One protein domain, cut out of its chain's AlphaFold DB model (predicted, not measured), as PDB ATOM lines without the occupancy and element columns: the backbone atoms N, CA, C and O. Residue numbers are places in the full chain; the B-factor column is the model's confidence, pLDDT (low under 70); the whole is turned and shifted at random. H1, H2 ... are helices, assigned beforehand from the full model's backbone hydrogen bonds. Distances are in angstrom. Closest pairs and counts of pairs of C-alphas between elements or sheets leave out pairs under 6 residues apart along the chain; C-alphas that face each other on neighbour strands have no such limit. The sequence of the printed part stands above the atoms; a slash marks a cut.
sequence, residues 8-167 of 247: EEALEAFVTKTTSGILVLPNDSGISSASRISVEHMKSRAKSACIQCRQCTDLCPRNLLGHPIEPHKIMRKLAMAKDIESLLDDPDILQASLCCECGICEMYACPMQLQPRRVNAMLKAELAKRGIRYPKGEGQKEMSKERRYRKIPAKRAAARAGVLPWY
ATOM      1  N   GLU A   8     183.864 173.545 199.349       88.38
ATOM      2  CA  GLU A   8     184.982 173.230 200.235       88.38
ATOM      3  C   GLU A   8     185.018 174.185 201.433       88.38
ATOM      4  O   GLU A   8     185.089 173.748 202.578       88.38
ATOM      5  N   GLU A   9     184.861 175.490 201.189       87.94
ATOM      6  CA  GLU A   9     184.788 176.496 202.254       87.94
ATOM      7  C   GLU A   9     183.543 176.305 203.132       87.94
ATOM      8  O   GLU A   9     183.574 176.569 204.336       87.94
ATOM      9  N   ALA A  10     182.419 175.891 202.537       87.62
ATOM     10  CA  ALA A  10     181.158 175.694 203.241       87.62
ATOM     11  C   ALA A  10     181.210 174.507 204.216       87.62
ATOM     12  O   ALA A  10     180.568 174.572 205.264       87.62
ATOM     13  N   LEU A  11     181.987 173.462 203.907       86.44
ATOM     14  CA  LEU A  11     182.181 172.302 204.787       86.44
ATOM     15  C   LEU A  11     182.905 172.662 206.094       86.44
ATOM     16  O   LEU A  11     182.689 172.013 207.114       86.44
ATOM     17  N   GLU A  12     183.719 173.715 206.075       86.94
ATOM     18  CA  GLU A  12     184.444 174.223 207.247       86.94
ATOM     19  C   GLU A  12     183.734 175.410 207.923       86.94
ATOM     20  O   GLU A  12     184.181 175.932 208.948       86.94
ATOM     21  N   ALA A  13     182.615 175.872 207.356       86.75
ATOM     22  CA  ALA A  13     181.904 177.047 207.832       86.75
ATOM     23  C   ALA A  13     181.074 176.765 209.090       86.75
ATOM     24  O   ALA A  13     180.427 175.729 209.233       86.75
ATOM     25  N   PHE A  14     180.983 177.765 209.970       88.19
ATOM     26  CA  PHE A  14     180.097 177.720 211.130       88.19
ATOM     27  C   PHE A  14     178.778 178.439 210.854       88.19
ATOM     28  O   PHE A  14     178.758 179.596 210.421       88.19
ATOM     29  N   VAL A  15     177.669 177.788 211.206       89.81
ATOM     30  CA  VAL A  15     176.380 178.467 211.363       89.81
ATOM     31  C   VAL A  15     176.464 179.343 212.607       89.81
ATOM     32  O   VAL A  15     176.742 178.870 213.707       89.81
ATOM     33  N   THR A  16     176.234 180.640 212.427       89.75
ATOM     34  CA  THR A  16     176.228 181.616 213.524       89.75
ATOM     35  C   THR A  16     174.858 182.260 213.684       89.75
ATOM     36  O   THR A  16     174.006 182.130 212.809       89.75
ATOM     37  N   LYS A  17     174.648 183.062 214.737       87.44
ATOM     38  CA  LYS A  17     173.405 183.843 214.930       87.44
ATOM     39  C   LYS A  17     173.038 184.733 213.729       87.44
ATOM     40  O   LYS A  17     171.881 185.102 213.554       87.44
ATOM     41  N   THR A  18     174.017 185.101 212.905       87.00
ATOM     42  CA  THR A  18     173.794 185.891 211.679       87.00
ATOM     43  C   THR A  18     173.423 185.055 210.451       87.00
ATOM     44  O   THR A  18     173.120 185.612 209.396       87.00
ATOM     45  N   THR A  19     173.430 183.729 210.578       88.69
ATOM     46  CA  THR A  19     173.119 182.779 209.509       88.69
ATOM     47  C   THR A  19     171.648 182.399 209.594       88.69
ATOM     48  O   THR A  19     171.243 181.655 210.478       88.69
ATOM     49  N   SER A  20     170.830 182.919 208.680       86.06
ATOM     50  CA  SER A  20     169.400 182.585 208.611       86.06
ATOM     51  C   SER A  20     169.094 181.387 207.709       86.06
ATOM     52  O   SER A  20     167.967 180.911 207.689       86.06
ATOM     53  N   GLY A  21     170.068 180.937 206.917       85.50
ATOM     54  CA  GLY A  21     169.924 179.804 206.012       85.50
ATOM     55  C   GLY A  21     171.130 179.658 205.092       85.50
ATOM     56  O   GLY A  21     171.866 180.620 204.862       85.50
ATOM     57  N   ILE A  22     171.310 178.449 204.567       85.25
ATOM     58  CA  ILE A  22     172.324 178.114 203.566       85.25
ATOM     59  C   ILE A  22     171.584 177.811 202.267       85.25
ATOM     60  O   ILE A  22     170.656 177.005 202.249       85.25
ATOM     61  N   LEU A  23     171.970 178.492 201.189       83.12
ATOM     62  CA  LEU A  23     171.407 178.280 199.861       83.12
ATOM     63  C   LEU A  23     172.463 177.605 198.994       83.12
ATOM     64  O   LEU A  23     173.499 178.205 198.712       83.12
ATOM     65  N   VAL A  24     172.186 176.374 198.570       84.38
ATOM     66  CA  VAL A  24     173.039 175.633 197.637       84.38
ATOM     67  C   VAL A  24     172.522 175.889 196.227       84.38
ATOM     68  O   VAL A  24     171.362 175.609 195.929       84.38
ATOM     69  N   LEU A  25     173.366 176.469 195.375       80.69
ATOM     70  CA  LEU A  25     173.020 176.841 194.004       80.69
ATOM     71  C   LEU A  25     174.017 176.215 193.016       80.69
ATOM     72  O   LEU A  25     175.193 176.080 193.358       80.69
ATOM     73  N   PRO A  26     173.591 175.897 191.780       81.69
ATOM     74  CA  PRO A  26     174.499 175.462 190.723       81.69
ATOM     75  C   PRO A  26     175.621 176.474 190.441       81.69
ATOM     76  O   PRO A  26     175.416 177.699 190.469       81.69
ATOM     77  N   ASN A  27     176.817 175.965 190.134       80.25
ATOM     78  CA  ASN A  27     178.011 176.791 189.920       80.25
ATOM     79  C   ASN A  27     177.979 177.579 188.590       80.25
ATOM     80  O   ASN A  27     178.763 178.507 188.383       80.25
ATOM     81  N   ASP A  28     177.059 177.260 187.689       78.44
ATOM     82  CA  ASP A  28     176.811 177.946 186.418       78.44
ATOM     83  C   ASP A  28     175.714 179.027 186.510       78.44
ATOM     84  O   ASP A  28     175.441 179.721 185.530       78.44
ATOM     85  N   SER A  29     175.125 179.240 187.693       77.75
ATOM     86  CA  SER A  29     174.100 180.269 187.907       77.75
ATOM     87  C   SER A  29     174.582 181.689 187.562       77.75
ATOM     88  O   SER A  29     175.770 182.015 187.642       77.75
ATOM     89  N   GLY A  30     173.645 182.589 187.237       77.75
ATOM     90  CA  GLY A  30     173.953 183.995 186.927       77.75
ATOM     91  C   GLY A  30     174.621 184.749 188.085       77.75
ATOM     92  O   GLY A  30     175.495 185.588 187.871       77.75
ATOM     93  N   ILE A  31     174.268 184.409 189.330       80.06
ATOM     94  CA  ILE A  31     174.984 184.886 190.524       80.06
ATOM     95  C   ILE A  31     176.434 184.395 190.495       80.06
ATOM     96  O   ILE A  31     177.349 185.148 190.845       80.06
ATOM     97  N   SER A  32     176.642 183.146 190.066       79.69
ATOM     98  CA  SER A  32     177.958 182.545 190.101       79.69
ATOM     99  C   SER A  32     178.918 183.145 189.080       79.69
ATOM    100  O   SER A  32     180.035 183.539 189.421       79.69
ATOM    101  N   SER A  33     178.465 183.290 187.834       80.50
ATOM    102  CA  SER A  33     179.246 183.925 186.771       80.50
ATOM    103  C   SER A  33     179.581 185.381 187.098       80.50
ATOM    104  O   SER A  33     180.726 185.804 186.931       80.50
ATOM    105  N   ALA A  34     178.624 186.135 187.650       81.44
ATOM    106  CA  ALA A  34     178.839 187.519 188.042       81.44
ATOM    107  C   ALA A  34     179.951 187.653 189.095       81.44
ATOM    108  O   ALA A  34     180.774 188.562 188.995       81.44
ATOM    109  N   SER A  35     180.032 186.771 190.094       81.56
ATOM    110  CA  SER A  35     181.057 186.919 191.135       81.56
ATOM    111  C   SER A  35     182.475 186.582 190.664       81.56
ATOM    112  O   SER A  35     183.422 187.012 191.316       81.56
ATOM    113  N   ARG A  36     182.635 185.848 189.555       84.38
ATOM    114  CA  ARG A  36     183.948 185.508 188.976       84.38
ATOM    115  C   ARG A  36     184.603 186.665 188.220       84.38
ATOM    116  O   ARG A  36     185.782 186.596 187.895       84.38
ATOM    117  N   ILE A  37     183.867 187.741 187.941       87.81
ATOM    118  CA  ILE A  37     184.420 188.918 187.260       87.81
ATOM    119  C   ILE A  37     185.468 189.572 188.174       87.81
ATOM    120  O   ILE A  37     185.151 189.924 189.316       87.81
ATOM    121  N   SER A  38     186.695 189.743 187.677       90.56
ATOM    122  CA  SER A  38     187.789 190.391 188.411       90.56
ATOM    123  C   SER A  38     187.539 191.886 188.621       90.56
ATOM    124  O   SER A  38     186.693 192.499 187.960       90.56
ATOM    125  N   VAL A  39     188.283 192.498 189.541       87.69
ATOM    126  CA  VAL A  39     188.183 193.940 189.814       87.69
ATOM    127  C   VAL A  39     188.597 194.758 188.590       87.69
ATOM    128  O   VAL A  39     187.923 195.726 188.231       87.69
ATOM    129  N   GLU A  40     189.634 194.320 187.886       89.50
ATOM    130  CA  GLU A  40     190.137 194.934 186.658       89.50
ATOM    131  C   GLU A  40     189.068 194.899 185.561       89.50
ATOM    132  O   GLU A  40     188.801 195.914 184.912       89.50
ATOM    133  N   HIS A  41     188.381 193.764 185.398       91.50
ATOM    134  CA  HIS A  41     187.275 193.644 184.450       91.50
ATOM    135  C   HIS A  41     186.061 194.480 184.862       91.50
ATOM    136  O   HIS A  41     185.440 195.104 183.999       91.50
ATOM    137  N   MET A  42     185.732 194.562 186.159       91.38
ATOM    138  CA  MET A  42     184.684 195.470 186.644       91.38
ATOM    139  C   MET A  42     184.988 196.922 186.261       91.38
ATOM    140  O   MET A  42     184.108 197.619 185.754       91.38
ATOM    141  N   LYS A  43     186.236 197.360 186.461       92.06
ATOM    142  CA  LYS A  43     186.701 198.709 186.128       92.06
ATOM    143  C   LYS A  43     186.684 198.967 184.622       92.06
ATOM    144  O   LYS A  43     186.144 199.983 184.190       92.06
ATOM    145  N   SER A  44     187.204 198.033 183.823       92.31
ATOM    146  CA  SER A  44     187.206 198.124 182.358       92.31
ATOM    147  C   SER A  44     185.786 198.261 181.801       92.31
ATOM    148  O   SER A  44     185.498 199.204 181.065       92.31
ATOM    149  N   ARG A  45     184.851 197.410 182.249       93.81
ATOM    150  CA  ARG A  45     183.435 197.491 181.855       93.81
ATOM    151  C   ARG A  45     182.769 198.782 182.320       93.81
ATOM    152  O   ARG A  45     181.973 199.355 181.582       93.81
ATOM    153  N   ALA A  46     183.073 199.259 183.528       93.25
ATOM    154  CA  ALA A  46     182.554 200.540 183.998       93.25
ATOM    155  C   ALA A  46     183.042 201.705 183.120       93.25
ATOM    156  O   ALA A  46     182.259 202.606 182.832       93.25
ATOM    157  N   LYS A  47     184.295 201.663 182.652       93.81
ATOM    158  CA  LYS A  47     184.873 202.669 181.751       93.81
ATOM    159  C   LYS A  47     184.278 202.623 180.344       93.81
ATOM    160  O   LYS A  47     184.000 203.679 179.788       93.81
ATOM    161  N   SER A  48     184.080 201.435 179.775       94.75
ATOM    162  CA  SER A  48     183.646 201.280 178.380       94.75
ATOM    163  C   SER A  48     182.130 201.260 178.184       94.75
ATOM    164  O   SER A  48     181.649 201.718 177.154       94.75
ATOM    165  N   ALA A  49     181.367 200.741 179.151       95.88
ATOM    166  CA  ALA A  49     179.943 200.454 178.970       95.88
ATOM    167  C   ALA A  49     179.009 201.303 179.843       95.88
ATOM    168  O   ALA A  49     177.801 201.282 179.626       95.88
ATOM    169  N   CYS A  50     179.494 202.029 180.856       95.94
ATOM    170  CA  CYS A  50     178.602 202.807 181.720       95.94
ATOM    171  C   CYS A  50     177.967 203.991 180.973       95.94
ATOM    172  O   CYS A  50     178.624 204.991 180.706       95.94
ATOM    173  N   ILE A  51     176.650 203.926 180.754       96.19
ATOM    174  CA  ILE A  51     175.853 204.997 180.121       96.19
ATOM    175  C   ILE A  51     175.403 206.109 181.090       96.19
ATOM    176  O   ILE A  51     174.567 206.935 180.749       96.19
ATOM    177  N   GLN A  52     175.880 206.090 182.338       95.12
ATOM    178  CA  GLN A  52     175.631 207.127 183.357       95.12
ATOM    179  C   GLN A  52     174.150 207.446 183.676       95.12
ATOM    180  O   GLN A  52     173.850 208.476 184.268       95.12
ATOM    181  N   CYS A  53     173.224 206.522 183.403       96.88
ATOM    182  CA  CYS A  53     171.772 206.704 183.565       96.88
ATOM    183  C   CYS A  53     171.240 206.873 185.008       96.88
ATOM    184  O   CYS A  53     170.029 206.932 185.194       96.88
ATOM    185  N   ARG A  54     172.095 206.868 186.042       97.12
ATOM    186  CA  ARG A  54     171.737 206.995 187.477       97.12
ATOM    187  C   ARG A  54     170.798 205.918 188.074       97.12
ATOM    188  O   ARG A  54     170.658 205.864 189.295       97.12
ATOM    189  N   GLN A  55     170.281 204.958 187.300       97.25
ATOM    190  CA  GLN A  55     169.340 203.925 187.784       97.25
ATOM    191  C   GLN A  55     169.811 203.150 189.033       97.25
ATOM    192  O   GLN A  55     169.007 202.812 189.905       97.25
ATOM    193  N   CYS A  56     171.118 202.904 189.174       97.12
ATOM    194  CA  CYS A  56     171.695 202.242 190.350       97.12
ATOM    195  C   CYS A  56     171.553 203.045 191.657       97.12
ATOM    196  O   CYS A  56     171.587 202.453 192.735       97.12
ATOM    197  N   THR A  57     171.387 204.363 191.572       97.50
ATOM    198  CA  THR A  57     171.045 205.241 192.696       97.50
ATOM    199  C   THR A  57     169.548 205.361 192.856       97.50
ATOM    200  O   THR A  57     169.054 205.206 193.968       97.50
ATOM    201  N   ASP A  58     168.830 205.545 191.753       96.62
ATOM    202  CA  ASP A  58     167.389 205.753 191.789       96.62
ATOM    203  C   ASP A  58     166.618 204.580 192.400       96.62
ATOM    204  O   ASP A  58     165.628 204.801 193.095       96.62
ATOM    205  N   LEU A  59     167.090 203.348 192.198       96.75
ATOM    206  CA  LEU A  59     166.510 202.142 192.796       96.75
ATOM    207  C   LEU A  59     167.223 201.686 194.079       96.75
ATOM    208  O   LEU A  59     166.907 200.622 194.612       96.75
ATOM    209  N   CYS A  60     168.197 202.444 194.594       97.00
ATOM    210  CA  CYS A  60     168.924 202.064 195.802       97.00
ATOM    211  C   CYS A  60     168.021 202.209 197.042       97.00
ATOM    212  O   CYS A  60     167.633 203.328 197.381       97.00
ATOM    213  N   PRO A  61     167.750 201.133 197.809       95.88
ATOM    214  CA  PRO A  61     166.902 201.221 198.999       95.88
ATOM    215  C   PRO A  61     167.439 202.186 200.051       95.88
ATOM    216  O   PRO A  61     166.664 202.836 200.738       95.88
ATOM    217  N   ARG A  62     168.766 202.284 200.180       96.50
ATOM    218  CA  ARG A  62     169.426 203.189 201.129       96.50
ATOM    219  C   ARG A  62     169.242 204.649 200.725       96.50
ATOM    220  O   ARG A  62     168.910 205.456 201.584       96.50
ATOM    221  N   ASN A  63     169.384 204.955 199.433       97.44
ATOM    222  CA  ASN A  63     169.117 206.290 198.896       97.44
ATOM    223  C   ASN A  63     167.650 206.688 199.102       97.44
ATOM    224  O   ASN A  63     167.364 207.750 199.641       97.44
ATOM    225  N   LEU A  64     166.720 205.779 198.793       96.69
ATOM    226  CA  LEU A  64     165.284 205.996 198.992       96.69
ATOM    227  C   LEU A  64     164.887 206.149 200.470       96.69
ATOM    228  O   LEU A  64     163.863 206.756 200.765       96.69
ATOM    229  N   LEU A  65     165.684 205.608 201.396       96.12
ATOM    230  CA  LEU A  65     165.538 205.802 202.844       96.12
ATOM    231  C   LEU A  65     166.167 207.114 203.349       96.12
ATOM    232  O   LEU A  65     166.181 207.334 204.555       96.12
ATOM    233  N   GLY A  66     166.686 207.966 202.461       95.50
ATOM    234  CA  GLY A  66     167.255 209.267 202.816       95.50
ATOM    235  C   GLY A  66     168.765 209.259 203.065       95.50
ATOM    236  O   GLY A  66     169.332 210.289 203.411       95.50
ATOM    237  N   HIS A  67     169.461 208.135 202.878       96.25
ATOM    238  CA  HIS A  67     170.920 208.136 203.008       96.25
ATOM    239  C   HIS A  67     171.585 208.713 201.757       96.25
ATOM    240  O   HIS A  67     171.178 208.358 200.647       96.25
ATOM    241  N   PRO A  68     172.654 209.517 201.894       95.88
ATOM    242  CA  PRO A  68     173.313 210.190 200.772       95.88
ATOM    243  C   PRO A  68     174.222 209.250 199.969       95.88
ATOM    244  O   PRO A  68     175.318 209.619 199.583       95.88
ATOM    245  N   ILE A  69     173.791 208.012 199.727       96.94
ATOM    246  CA  ILE A  69     174.529 207.068 198.893       96.94
ATOM    247  C   ILE A  69     174.112 207.208 197.437       96.94
ATOM    248  O   ILE A  69     172.941 207.041 197.084       96.94
ATOM    249  N   GLU A  70     175.090 207.466 196.577       97.56
ATOM    250  CA  GLU A  70     174.893 207.665 195.150       97.56
ATOM    251  C   GLU A  70     175.778 206.710 194.327       97.56
ATOM    252  O   GLU A  70     176.770 207.137 193.736       97.56
ATOM    253  N   PRO A  71     175.412 205.410 194.202       97.69
ATOM    254  CA  PRO A  71     176.260 204.425 193.524       97.69
ATOM    255  C   PRO A  71     176.707 204.805 192.106       97.69
ATOM    256  O   PRO A  71     177.786 204.399 191.689       97.69
ATOM    257  N   HIS A  72     175.924 205.591 191.358       97.88
ATOM    258  CA  HIS A  72     176.328 206.071 190.031       97.88
ATOM    259  C   HIS A  72     177.581 206.965 190.058       97.88
ATOM    260  O   HIS A  72     178.407 206.852 189.153       97.88
ATOM    261  N   LYS A  73     177.759 207.808 191.085       97.44
ATOM    262  CA  LYS A  73     178.956 208.645 191.244       97.44
ATOM    263  C   LYS A  73     180.173 207.795 191.585       97.44
ATOM    264  O   LYS A  73     181.182 207.889 190.895       97.44
ATOM    265  N   ILE A  74     180.022 206.872 192.537       97.12
ATOM    266  CA  ILE A  74     181.057 205.890 192.904       97.12
ATOM    267  C   ILE A  74     181.538 205.117 191.666       97.12
ATOM    268  O   ILE A  74     182.737 205.003 191.427       97.12
ATOM    269  N   MET A  75     180.609 204.639 190.828       96.62
ATOM    270  CA  MET A  75     180.951 203.926 189.592       96.62
ATOM    271  C   MET A  75     181.715 204.800 188.590       96.62
ATOM    272  O   MET A  75     182.660 204.319 187.969       96.62
ATOM    273  N   ARG A  76     181.326 206.072 188.426       94.75
ATOM    274  CA  ARG A  76     182.025 207.021 187.542       94.75
ATOM    275  C   ARG A  76     183.449 207.300 188.018       94.75
ATOM    276  O   ARG A  76     184.362 207.330 187.199       94.75
ATOM    277  N   LYS A  77     183.633 207.480 189.326       94.88
ATOM    278  CA  LYS A  77     184.944 207.712 189.942       94.88
ATOM    279  C   LYS A  77     185.841 206.486 189.781       94.88
ATOM    280  O   LYS A  77     186.947 206.618 189.270       94.88
ATOM    281  N   LEU A  78     185.323 205.287 190.068       92.38
ATOM    282  CA  LEU A  78     186.048 204.034 189.840       92.38
ATOM    283  C   LEU A  78     186.496 203.874 188.379       92.38
ATOM    284  O   LEU A  78     187.631 203.476 188.125       92.38
ATOM    285  N   ALA A  79     185.619 204.184 187.422       92.38
ATOM    286  CA  ALA A  79     185.910 204.049 185.995       92.38
ATOM    287  C   ALA A  79     187.092 204.921 185.524       92.38
ATOM    288  O   ALA A  79     187.762 204.562 184.554       92.38
ATOM    289  N   MET A  80     187.343 206.042 186.205       90.06
ATOM    290  CA  MET A  80     188.404 207.004 185.874       90.06
ATOM    291  C   MET A  80     189.639 206.889 186.773       90.06
ATOM    292  O   MET A  80     190.674 207.473 186.463       90.06
ATOM    293  N   ALA A  81     189.550 206.138 187.869       89.06
ATOM    294  CA  ALA A  81     190.642 205.977 188.817       89.06
ATOM    295  C   ALA A  81     191.850 205.285 188.182       89.06
ATOM    296  O   ALA A  81     191.692 204.410 187.328       89.06
ATOM    297  N   LYS A  82     193.065 205.605 188.630       85.50
ATOM    298  CA  LYS A  82     194.259 204.816 188.281       85.50
ATOM    299  C   LYS A  82     194.327 203.560 189.145       85.50
ATOM    300  O   LYS A  82     194.368 202.454 188.613       85.50
ATOM    301  N   ASP A  83     194.141 203.733 190.440       86.50
ATOM    302  CA  ASP A  83     194.144 202.705 191.477       86.50
ATOM    303  C   ASP A  83     193.046 202.997 192.519       86.50
ATOM    304  O   ASP A  83     192.426 204.061 192.502       86.50
ATOM    305  N   ILE A  84     192.759 202.031 193.394       86.19
ATOM    306  CA  ILE A  84     191.710 202.164 194.419       86.19
ATOM    307  C   ILE A  84     192.129 203.135 195.526       86.19
ATOM    308  O   ILE A  84     191.272 203.806 196.090       86.19
ATOM    309  N   GLU A  85     193.418 203.218 195.845       87.62
ATOM    310  CA  GLU A  85     193.907 203.985 196.992       87.62
ATOM    311  C   GLU A  85     193.693 205.482 196.791       87.62
ATOM    312  O   GLU A  85     193.215 206.159 197.698       87.62
ATOM    313  N   SER A  86     193.921 205.958 195.566       88.00
ATOM    314  CA  SER A  86     193.681 207.342 195.140       88.00
ATOM    315  C   SER A  86     192.229 207.817 195.287       88.00
ATOM    316  O   SER A  86     191.959 209.012 195.192       88.00
ATOM    317  N   LEU A  87     191.278 206.901 195.494       90.44
ATOM    318  CA  LEU A  87     189.855 207.208 195.616       90.44
ATOM    319  C   LEU A  87     189.384 207.397 197.056       90.44
ATOM    320  O   LEU A  87     188.285 207.904 197.259       90.44
ATOM    321  N   LEU A  88     190.136 206.927 198.050       89.25
ATOM    322  CA  LEU A  88     189.581 206.701 199.390       89.25
ATOM    323  C   LEU A  88     189.269 207.992 200.156       89.25
ATOM    324  O   LEU A  88     188.413 207.960 201.039       89.25
ATOM    325  N   ASP A  89     189.879 209.107 199.759       88.38
ATOM    326  CA  ASP A  89     189.620 210.437 200.318       88.38
ATOM    327  C   ASP A  89     188.494 211.193 199.580       88.38
ATOM    328  O   ASP A  89     188.073 212.265 200.013       88.38
ATOM    329  N   ASP A  90     187.977 210.660 198.463       93.50
ATOM    330  CA  ASP A  90     186.916 211.314 197.691       93.50
ATOM    331  C   ASP A  90     185.562 211.215 198.436       93.50
ATOM    332  O   ASP A  90     185.108 210.107 198.757       93.50
ATOM    333  N   PRO A  91     184.859 212.340 198.676       92.19
ATOM    334  CA  PRO A  91     183.583 212.345 199.394       92.19
ATOM    335  C   PRO A  91     182.502 211.438 198.790       92.19
ATOM    336  O   PRO A  91     181.678 210.888 199.526       92.19
ATOM    337  N   ASP A  92     182.489 211.244 197.466       94.81
ATOM    338  CA  ASP A  92     181.546 210.328 196.821       94.81
ATOM    339  C   ASP A  92     181.882 208.866 197.146       94.81
ATOM    340  O   ASP A  92     180.984 208.037 197.287       94.81
ATOM    341  N   ILE A  93     183.167 208.541 197.301       95.88
ATOM    342  CA  ILE A  93     183.650 207.189 197.601       95.88
ATOM    343  C   ILE A  93     183.364 206.815 199.053       95.88
ATOM    344  O   ILE A  93     182.947 205.682 199.314       95.88
ATOM    345  N   LEU A  94     183.463 207.768 199.985       94.94
ATOM    346  CA  LEU A  94     183.110 207.556 201.394       94.94
ATOM    347  C   LEU A  94     181.678 207.026 201.571       94.94
ATOM    348  O   LEU A  94     181.416 206.210 202.466       94.94
ATOM    349  N   GLN A  95     180.755 207.421 200.686       96.06
ATOM    350  CA  GLN A  95     179.362 206.966 200.691       96.06
ATOM    351  C   GLN A  95     179.227 205.441 200.530       96.06
ATOM    352  O   GLN A  95     178.209 204.878 200.944       96.06
ATOM    353  N   ALA A  96     180.237 204.743 199.989       96.19
ATOM    354  CA  ALA A  96     180.252 203.281 199.896       96.19
ATOM    355  C   ALA A  96     180.062 202.612 201.269       96.19
ATOM    356  O   ALA A  96     179.413 201.566 201.371       96.19
ATOM    357  N   SER A  97     180.523 203.260 202.345       94.81
ATOM    358  CA  SER A  97     180.321 202.816 203.732       94.81
ATOM    359  C   SER A  97     178.845 202.672 204.117       94.81
ATOM    360  O   SER A  97     178.501 201.840 204.957       94.81
ATOM    361  N   LEU A  98     177.953 203.444 203.487       95.38
ATOM    362  CA  LEU A  98     176.509 203.429 203.738       95.38
ATOM    363  C   LEU A  98     175.787 202.270 203.034       95.38
ATOM    364  O   LEU A  98     174.582 202.070 203.246       95.38
ATOM    365  N   CYS A  99     176.487 201.524 202.176       95.50
ATOM    366  CA  CYS A  99     175.917 200.435 201.398       95.50
ATOM    367  C   CYS A  99     175.531 199.256 202.307       95.50
ATOM    368  O   CYS A  99     176.357 198.707 203.040       95.50
ATOM    369  N   CYS A 100     174.271 198.819 202.217       93.62
ATOM    370  CA  CYS A 100     173.787 197.577 202.840       93.62
ATOM    371  C   CYS A 100     173.971 196.344 201.944       93.62
ATOM    372  O   CYS A 100     173.476 195.262 202.254       93.62
ATOM    373  N   GLU A 101     174.634 196.534 200.805       94.25
ATOM    374  CA  GLU A 101     175.003 195.492 199.857       94.25
ATOM    375  C   GLU A 101     173.818 194.735 199.246       94.25
ATOM    376  O   GLU A 101     174.051 193.694 198.671       94.25
ATOM    377  N   CYS A 102     172.589 195.276 199.262       92.38
ATOM    378  CA  CYS A 102     171.348 194.616 198.799       92.38
ATOM    379  C   CYS A 102     171.311 194.099 197.342       92.38
ATOM    380  O   CYS A 102     170.373 193.400 196.970       92.38
ATOM    381  N   GLY A 103     172.258 194.487 196.484       92.19
ATOM    382  CA  GLY A 103     172.376 193.968 195.115       92.19
ATOM    383  C   GLY A 103     171.382 194.481 194.078       92.19
ATOM    384  O   GLY A 103     171.582 194.202 192.902       92.19
ATOM    385  N   ILE A 104     170.383 195.290 194.443       94.06
ATOM    386  CA  ILE A 104     169.396 195.823 193.482       94.06
ATOM    387  C   ILE A 104     170.068 196.585 192.334       94.06
ATOM    388  O   ILE A 104     169.689 196.421 191.177       94.06
ATOM    389  N   CYS A 105     171.096 197.376 192.640       94.88
ATOM    390  CA  CYS A 105     171.836 198.158 191.653       94.88
ATOM    391  C   CYS A 105     172.563 197.308 190.594       94.88
ATOM    392  O   CYS A 105     172.746 197.770 189.473       94.88
ATOM    393  N   GLU A 106     172.969 196.093 190.955       92.00
ATOM    394  CA  GLU A 106     173.742 195.153 190.133       92.00
ATOM    395  C   GLU A 106     172.817 194.174 189.409       92.00
ATOM    396  O   GLU A 106     172.873 194.041 188.192       92.00
ATOM    397  N   MET A 107     171.896 193.555 190.148       89.12
ATOM    398  CA  MET A 107     171.052 192.482 189.626       89.12
ATOM    399  C   MET A 107     169.847 192.986 188.841       89.12
ATOM    400  O   MET A 107     169.375 192.293 187.944       89.12
ATOM    401  N   TYR A 108     169.330 194.173 189.163       91.81
ATOM    402  CA  TYR A 108     168.084 194.673 188.582       91.81
ATOM    403  C   TYR A 108     168.260 196.005 187.855       91.81
ATOM    404  O   TYR A 108     167.830 196.134 186.713       91.81
ATOM    405  N   ALA A 109     168.886 196.987 188.505       95.25
ATOM    406  CA  ALA A 109     168.850 198.371 188.051       95.25
ATOM    407  C   ALA A 109     169.809 198.686 186.901       95.25
ATOM    408  O   ALA A 109     169.514 199.579 186.128       95.25
ATOM    409  N   CYS A 110     170.978 198.046 186.802       95.12
ATOM    410  CA  CYS A 110     171.945 198.419 185.771       95.12
ATOM    411  C   CYS A 110     171.574 197.792 184.412       95.12
ATOM    412  O   CYS A 110     171.674 196.567 184.275       95.12
ATOM    413  N   PRO A 111     171.225 198.585 183.378       94.19
ATOM    414  CA  PRO A 111     170.918 198.041 182.053       94.19
ATOM    415  C   PRO A 111     172.164 197.451 181.377       94.19
ATOM    416  O   PRO A 111     172.065 196.495 180.620       94.19
ATOM    417  N   MET A 112     173.347 197.955 181.741       94.94
ATOM    418  CA  MET A 112     174.650 197.526 181.218       94.94
ATOM    419  C   MET A 112     175.266 196.361 182.011       94.94
ATOM    420  O   MET A 112     176.413 195.979 181.771       94.94
ATOM    421  N   GLN A 113     174.522 195.817 182.985       91.00
ATOM    422  CA  GLN A 113     174.927 194.681 183.821       91.00
ATOM    423  C   GLN A 113     176.280 194.889 184.529       91.00
ATOM    424  O   GLN A 113     177.091 193.967 184.651       91.00
ATOM    425  N   LEU A 114     176.555 196.129 184.946       94.62
ATOM    426  CA  LEU A 114     177.717 196.468 185.767       94.62
ATOM    427  C   LEU A 114     177.491 196.024 187.218       94.62
ATOM    428  O   LEU A 114     176.373 195.688 187.613       94.62
ATOM    429  N   GLN A 115     178.540 196.097 188.042       93.81
ATOM    430  CA  GLN A 115     178.529 195.550 189.404       93.81
ATOM    431  C   GLN A 115     178.658 196.604 190.523       93.81
ATOM    432  O   GLN A 115     179.581 196.522 191.338       93.81
ATOM    433  N   PRO A 116     177.749 197.607 190.620       95.62
ATOM    434  CA  PRO A 116     177.857 198.635 191.652       95.62
ATOM    435  C   PRO A 116     177.845 198.082 193.072       95.62
ATOM    436  O   PRO A 116     178.514 198.644 193.934       95.62
ATOM    437  N   ARG A 117     177.116 196.991 193.348       95.00
ATOM    438  CA  ARG A 117     177.097 196.403 194.692       95.00
ATOM    439  C   ARG A 117     178.484 195.881 195.060       95.00
ATOM    440  O   ARG A 117     178.961 196.228 196.137       95.00
ATOM    441  N   ARG A 118     179.130 195.093 194.193       93.06
ATOM    442  CA  ARG A 118     180.494 194.587 194.445       93.06
ATOM    443  C   ARG A 118     181.507 195.710 194.598       93.06
ATOM    444  O   ARG A 118     182.296 195.672 195.532       93.06
ATOM    445  N   VAL A 119     181.430 196.729 193.744       94.56
ATOM    446  CA  VAL A 119     182.283 197.921 193.844       94.56
ATOM    447  C   VAL A 119     182.117 198.608 195.201       94.56
ATOM    448  O   VAL A 119     183.103 198.875 195.877       94.56
ATOM    449  N   ASN A 120     180.876 198.836 195.641       95.62
ATOM    450  CA  ASN A 120     180.614 199.439 196.948       95.62
ATOM    451  C   ASN A 120     181.116 198.551 198.098       95.62
ATOM    452  O   ASN A 120     181.683 199.074 199.048       95.62
ATOM    453  N   ALA A 121     180.925 197.230 198.023       93.75
ATOM    454  CA  ALA A 121     181.396 196.296 199.048       93.75
ATOM    455  C   ALA A 121     182.930 196.293 199.162       93.75
ATOM    456  O   ALA A 121     183.463 196.351 200.267       93.75
ATOM    457  N   MET A 122     183.629 196.291 198.025       93.19
ATOM    458  CA  MET A 122     185.089 196.366 197.957       93.19
ATOM    459  C   MET A 122     185.612 197.675 198.560       93.19
ATOM    460  O   MET A 122     186.458 197.643 199.448       93.19
ATOM    461  N   LEU A 123     185.068 198.821 198.134       94.88
ATOM    462  CA  LEU A 123     185.465 200.133 198.658       94.88
ATOM    463  C   LEU A 123     185.161 200.258 200.154       94.88
ATOM    464  O   LEU A 123     185.995 200.725 200.918       94.88
ATOM    465  N   LYS A 124     183.996 199.777 200.598       94.81
ATOM    466  CA  LYS A 124     183.621 199.735 202.016       94.81
ATOM    467  C   LYS A 124     184.590 198.895 202.849       94.81
ATOM    468  O   LYS A 124     184.904 199.290 203.969       94.81
ATOM    469  N   ALA A 125     185.043 197.752 202.333       92.94
ATOM    470  CA  ALA A 125     186.038 196.926 203.010       92.94
ATOM    471  C   ALA A 125     187.381 197.659 203.128       92.94
ATOM    472  O   ALA A 125     187.983 197.647 204.198       92.94
ATOM    473  N   GLU A 126     187.817 198.341 202.070       94.12
ATOM    474  CA  GLU A 126     189.081 199.083 202.067       94.12
ATOM    475  C   GLU A 126     189.050 200.305 202.998       94.12
ATOM    476  O   GLU A 126     189.945 200.479 203.824       94.12
ATOM    477  N   LEU A 127     187.962 201.082 202.974       94.50
ATOM    478  CA  LEU A 127     187.728 202.170 203.930       94.50
ATOM    479  C   LEU A 127     187.755 201.660 205.377       94.50
ATOM    480  O   LEU A 127     188.397 202.259 206.241       94.50
ATOM    481  N   ALA A 128     187.108 200.520 205.644       92.69
ATOM    482  CA  ALA A 128     187.079 199.927 206.975       92.69
ATOM    483  C   ALA A 128     188.469 199.489 207.464       92.69
ATOM    484  O   ALA A 128     188.766 199.700 208.640       92.69
ATOM    485  N   LYS A 129     189.323 198.926 206.592       94.19
ATOM    486  CA  LYS A 129     190.714 198.576 206.939       94.19
ATOM    487  C   LYS A 129     191.524 199.799 207.363       94.19
ATOM    488  O   LYS A 129     192.319 199.703 208.288       94.19
ATOM    489  N   ARG A 130     191.294 200.945 206.718       91.94
ATOM    490  CA  ARG A 130     191.963 202.218 207.035       91.94
ATOM    491  C   ARG A 130     191.309 202.984 208.189       91.94
ATOM    492  O   ARG A 130     191.716 204.097 208.493       91.94
ATOM    493  N   GLY A 131     190.274 202.423 208.820       92.25
ATOM    494  CA  GLY A 131     189.536 203.090 209.896       92.25
ATOM    495  C   GLY A 131     188.690 204.283 209.436       92.25
ATOM    496  O   GLY A 131     188.124 204.982 210.274       92.25
ATOM    497  N   ILE A 132     188.551 204.499 208.127       91.50
ATOM    498  CA  ILE A 132     187.788 205.609 207.559       91.50
ATOM    499  C   ILE A 132     186.299 205.261 207.625       91.50
ATOM    500  O   ILE A 132     185.849 204.209 207.157       91.50
ATOM    501  N   ARG A 133     185.506 206.147 208.229       87.94
ATOM    502  CA  ARG A 133     184.059 205.975 208.400       87.94
ATOM    503  C   ARG A 133     183.324 207.194 207.872       87.94
ATOM    504  O   ARG A 133     183.744 208.321 208.091       87.94
ATOM    505  N   TYR A 134     182.186 206.947 207.230       91.50
ATOM    506  CA  TYR A 134     181.272 208.019 206.855       91.50
ATOM    507  C   TYR A 134     180.679 208.666 208.121       91.50
ATOM    508  O   TYR A 134     180.164 207.920 208.968       91.50
ATOM    509  N   PRO A 135     180.724 210.002 208.271       91.12
ATOM    510  CA  PRO A 135     180.218 210.662 209.469       91.12
ATOM    511  C   PRO A 135     178.716 210.442 209.670       91.12
ATOM    512  O   PRO A 135     177.906 210.429 208.740       91.12
ATOM    513  N   LYS A 136     178.319 210.203 210.920       89.44
ATOM    514  CA  LYS A 136     176.937 209.837 211.247       89.44
ATOM    515  C   LYS A 136     176.005 211.031 211.028       89.44
ATOM    516  O   LYS A 136     176.211 212.087 211.607       89.44
ATOM    517  N   GLY A 137     174.943 210.827 210.249       86.06
ATOM    518  CA  GLY A 137     173.908 211.838 209.994       86.06
ATOM    519  C   GLY A 137     174.276 212.876 208.930       86.06
ATOM    520  O   GLY A 137     173.396 213.598 208.467       86.06
ATOM    521  N   GLU A 138     175.532 212.916 208.484       91.19
ATOM    522  CA  GLU A 138     175.952 213.825 207.423       91.19
ATOM    523  C   GLU A 138     175.185 213.541 206.126       91.19
ATOM    524  O   GLU A 138     174.989 212.385 205.740       91.19
ATOM    525  N   GLY A 139     174.685 214.601 205.485       89.00
ATOM    526  CA  GLY A 139     173.955 214.522 204.219       89.00
ATOM    527  C   GLY A 139     172.643 213.731 204.270       89.00
ATOM    528  O   GLY A 139     172.066 213.461 203.214       89.00
ATOM    529  N   GLN A 140     172.165 213.335 205.455       91.81
ATOM    530  CA  GLN A 140     170.917 212.596 205.587       91.81
ATOM    531  C   GLN A 140     169.735 213.474 205.167       91.81
ATOM    532  O   GLN A 140     169.578 214.609 205.605       91.81
ATOM    533  N   LYS A 141     168.903 212.922 204.291       93.00
ATOM    534  CA  LYS A 141     167.695 213.547 203.755       93.00
ATOM    535  C   LYS A 141     166.463 212.843 204.302       93.00
ATOM    536  O   LYS A 141     166.543 211.747 204.861       93.00
ATOM    537  N   GLU A 142     165.311 213.459 204.087       94.88
ATOM    538  CA  GLU A 142     164.034 212.796 204.318       94.88
ATOM    539  C   GLU A 142     163.866 211.578 203.400       94.88
ATOM    540  O   GLU A 142     164.420 211.503 202.297       94.88
ATOM    541  N   MET A 143     163.086 210.602 203.868       95.25
ATOM    542  CA  MET A 143     162.735 209.435 203.066       95.25
ATOM    543  C   MET A 143     161.989 209.882 201.801       95.25
ATOM    544  O   MET A 143     160.999 210.608 201.872       95.25
ATOM    545  N   SER A 144     162.433 209.394 200.643       94.69
ATOM    546  CA  SER A 144     161.822 209.717 199.352       94.69
ATOM    547  C   SER A 144     160.356 209.271 199.316       94.69
ATOM    548  O   SER A 144     160.027 208.113 199.610       94.69
ATOM    549  N   LYS A 145     159.468 210.178 198.894       95.25
ATOM    550  CA  LYS A 145     158.032 209.898 198.699       95.25
ATOM    551  C   LYS A 145     157.821 208.848 197.601       95.25
ATOM    552  O   LYS A 145     156.900 208.031 197.662       95.25
ATOM    553  N   GLU A 146     158.741 208.794 196.643       93.25
ATOM    554  CA  GLU A 146     158.776 207.867 195.515       93.25
ATOM    555  C   GLU A 146     159.160 206.438 195.918       93.25
ATOM    556  O   GLU A 146     158.981 205.509 195.126       93.25
ATOM    557  N   ARG A 147     159.643 206.212 197.150       94.25
ATOM    558  CA  ARG A 147     160.060 204.886 197.633       94.25
ATOM    559  C   ARG A 147     158.992 203.814 197.417       94.25
ATOM    560  O   ARG A 147     159.329 202.668 197.125       94.25
ATOM    561  N   ARG A 148     157.707 204.162 197.561       93.19
ATOM    562  CA  ARG A 148     156.591 203.227 197.335       93.19
ATOM    563  C   ARG A 148     156.518 202.758 195.878       93.19
ATOM    564  O   ARG A 148     156.243 201.584 195.656       93.19
ATOM    565  N   TYR A 149     156.811 203.644 194.929       93.94
ATOM    566  CA  TYR A 149     156.710 203.407 193.485       93.94
ATOM    567  C   TYR A 149     157.999 202.848 192.870       93.94
ATOM    568  O   TYR A 149     157.972 202.285 191.783       93.94
ATOM    569  N   ARG A 150     159.129 202.952 193.578       93.38
ATOM    570  CA  ARG A 150     160.442 202.444 193.142       93.38
ATOM    571  C   ARG A 150     160.786 201.054 193.690       93.38
ATOM    572  O   ARG A 150     161.937 200.621 193.635       93.38
ATOM    573  N   LYS A 151     159.798 200.336 194.231       92.69
ATOM    574  CA  LYS A 151     159.958 198.930 194.624       92.69
ATOM    575  C   LYS A 151     160.117 198.056 193.383       92.69
ATOM    576  O   LYS A 151     159.475 198.287 192.363       92.69
ATOM    577  N   ILE A 152     160.933 197.014 193.497       92.88
ATOM    578  CA  ILE A 152     161.124 196.042 192.418       92.88
ATOM    579  C   ILE A 152     160.264 194.791 192.662       92.88
ATOM    580  O   ILE A 152     160.156 194.346 193.809       92.88
ATOM    581  N   PRO A 153     159.673 194.182 191.618       93.44
ATOM    582  CA  PRO A 153     158.971 192.912 191.765       93.44
ATOM    583  C   PRO A 153     159.950 191.785 192.112       93.44
ATOM    584  O   PRO A 153     160.866 191.491 191.339       93.44
ATOM    585  N   ALA A 154     159.734 191.111 193.244       90.12
ATOM    586  CA  ALA A 154     160.636 190.068 193.739       90.12
ATOM    587  C   ALA A 154     160.822 188.907 192.741       90.12
ATOM    588  O   ALA A 154     161.950 188.476 192.516       90.12
ATOM    589  N   LYS A 155     159.754 188.483 192.045       91.94
ATOM    590  CA  LYS A 155     159.832 187.476 190.968       91.94
ATOM    591  C   LYS A 155     160.775 187.893 189.830       91.94
ATOM    592  O   LYS A 155     161.569 187.084 189.361       91.94
ATOM    593  N   ARG A 156     160.746 189.165 189.402       92.12
ATOM    594  CA  ARG A 156     161.650 189.663 188.345       92.12
ATOM    595  C   ARG A 156     163.095 189.747 188.833       92.12
ATOM    596  O   ARG A 156     164.007 189.466 188.063       92.12
ATOM    597  N   ALA A 157     163.308 190.106 190.099       89.12
ATOM    598  CA  ALA A 157     164.637 190.073 190.706       89.12
ATOM    599  C   ALA A 157     165.203 188.642 190.739       89.12
ATOM    600  O   ALA A 157     166.346 188.438 190.336       89.12
ATOM    601  N   ALA A 158     164.390 187.653 191.121       87.75
ATOM    602  CA  ALA A 158     164.771 186.239 191.104       87.75
ATOM    603  C   ALA A 158     165.100 185.737 189.689       87.75
ATOM    604  O   ALA A 158     166.106 185.055 189.500       87.75
ATOM    605  N   ALA A 159     164.313 186.136 188.684       89.06
ATOM    606  CA  ALA A 159     164.582 185.834 187.278       89.06
ATOM    607  C   ALA A 159     165.935 186.377 186.811       89.06
ATOM    608  O   ALA A 159     166.738 185.631 186.263       89.06
ATOM    609  N   ARG A 160     166.233 187.650 187.095       86.44
ATOM    610  CA  ARG A 160     167.526 188.255 186.728       86.44
ATOM    611  C   ARG A 160     168.706 187.657 187.488       86.44
ATOM    612  O   ARG A 160     169.818 187.654 186.975       86.44
ATOM    613  N   ALA A 161     168.470 187.148 188.692       82.62
ATOM    614  CA  ALA A 161     169.464 186.410 189.455       82.62
ATOM    615  C   ALA A 161     169.650 184.957 188.987       82.62
ATOM    616  O   ALA A 161     170.552 184.278 189.468       82.62
ATOM    617  N   GLY A 162     168.836 184.483 188.042       84.50
ATOM    618  CA  GLY A 162     168.893 183.106 187.561       84.50
ATOM    619  C   GLY A 162     168.400 182.093 188.590       84.50
ATOM    620  O   GLY A 162     168.757 180.930 188.490       84.50
ATOM    621  N   VAL A 163     167.602 182.519 189.578       85.38
ATOM    622  CA  VAL A 163     167.070 181.650 190.644       85.38
ATOM    623  C   VAL A 163     165.547 181.524 190.627       85.38
ATOM    624  O   VAL A 163     164.948 181.030 191.578       85.38
ATOM    625  N   LEU A 164     164.898 181.973 189.548       88.50
ATOM    626  CA  LEU A 164     163.444 181.883 189.397       88.50
ATOM    627  C   LEU A 164     162.884 180.459 189.553       88.50
ATOM    628  O   LEU A 164     161.854 180.356 190.214       88.50
ATOM    629  N   PRO A 165     163.522 179.386 189.033       86.94
ATOM    630  CA  PRO A 165     163.006 178.025 189.210       86.94
ATOM    631  C   PRO A 165     162.836 177.610 190.677       86.94
ATOM    632  O   PRO A 165     161.972 176.801 190.987       86.94
ATOM    633  N   TRP A 166     163.620 178.202 191.585       83.81
ATOM    634  CA  TRP A 166     163.556 177.935 193.024       83.81
ATOM    635  C   TRP A 166     162.780 179.010 193.805       83.81
ATOM    636  O   TRP A 166     162.663 178.935 195.028       83.81
ATOM    637  N   TYR A 167     162.247 180.037 193.135       85.12
ATOM    638  CA  TYR A 167     161.550 181.136 193.799       85.12
ATOM    639  C   TYR A 167     160.219 180.666 194.390       85.12
ATOM    640  O   TYR A 167     159.289 180.326 193.662       85.12
TER     641      TYR A 167
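AT A GLANCE: This is residues 8 to 167 of the 247 residues of the protein "Electron transport complex subunit RsxC" of bioreactor metagenome (UniProt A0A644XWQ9). A knot of short, mostly crossed helices: H6 and H9 start close together and open as a wide V, H7 packs on both, and H4 and H8 pack round the corner of the V, with H3 on H6 and H11 on H8 outside them. Residues 11 to 21 stick out as a loop beyond H2, and residues 130 to 144 run along the outside from H9 to H10. The printed part has 160 residues with eleven named helices, H1 to H11 in order, and no named strand; it is all helix by class, though 78 residues, under half, are in named elements. It is compact, with a radius of gyration of the C-alphas of 16.4 A and spans of 39 by 38 by 36 A.

HOW THE PARTS SIT: H1, residues 8 to 11, and H2, residues 30 to 35, touch no helix. H3, residues 39 to 49, touches H6, residues 71 to 80, about perpendicular at 82 degrees; the closest C-alphas, of Lys 47 and Ala 79, are 4.6 A apart. H6 is the hub, touching four helices. H4, residues 55 to 58, touches it with the C-alphas of Thr 57 and Pro 71 closest at 5.3 A. H7, residues 91 to 98, touches H6 at a steep tilt of 51 degrees, opposite ways, closest at C-alphas 93 and 74, 5.5 A. H9, residues 116 to 129, touches H6 with residues 116 to 120 alone, C-alphas 71 and 116 being closest at 6.3 A. H7 and H9 touch about perpendicular at 88 degrees, closest at C-alphas 97 and 124, 4.8 A. H8, residues 104 to 109, touches H4 at C-alphas 105 and 56, 4.3 A, and forms a helical hairpin with H9. H11, residues 154 to 160, touches H8, closest at C-alphas 157 and 108, 6.1 A. H5, residues 61 to 64, and H10, residues 145 to 148, only just touch, with 3 pairs of C-alphas within 8 A, the closest those of Leu 64 and Arg 147, 5.5 A. Every O i to N i+4 pair is within hydrogen-bond range in H2, H3, H6, H9 and H11; H8 has 1 of 2, and H7 has 0 of 4 but 4 of 5 O i to N i+3 pairs.

IN THESE COORDINATES: H1 begins at C-alpha 8, (184.982, 173.230, 200.235). H3 is 15.1 A long, H6 14.6 A, H7 12.2 A and H9 20.0 A, from C-alpha 116 at (177.857, 198.635, 191.652). H11 ends at C-alpha 160, (167.526, 188.255, 186.728).

THE WHOLE: The C-alphas farthest apart, of Glu 8 and Lys 145, are 45.5 A apart. The printed part has no cut. The links H1 to H2 and H9 to H10 are long. No printed residue is under 70 in pLDDT.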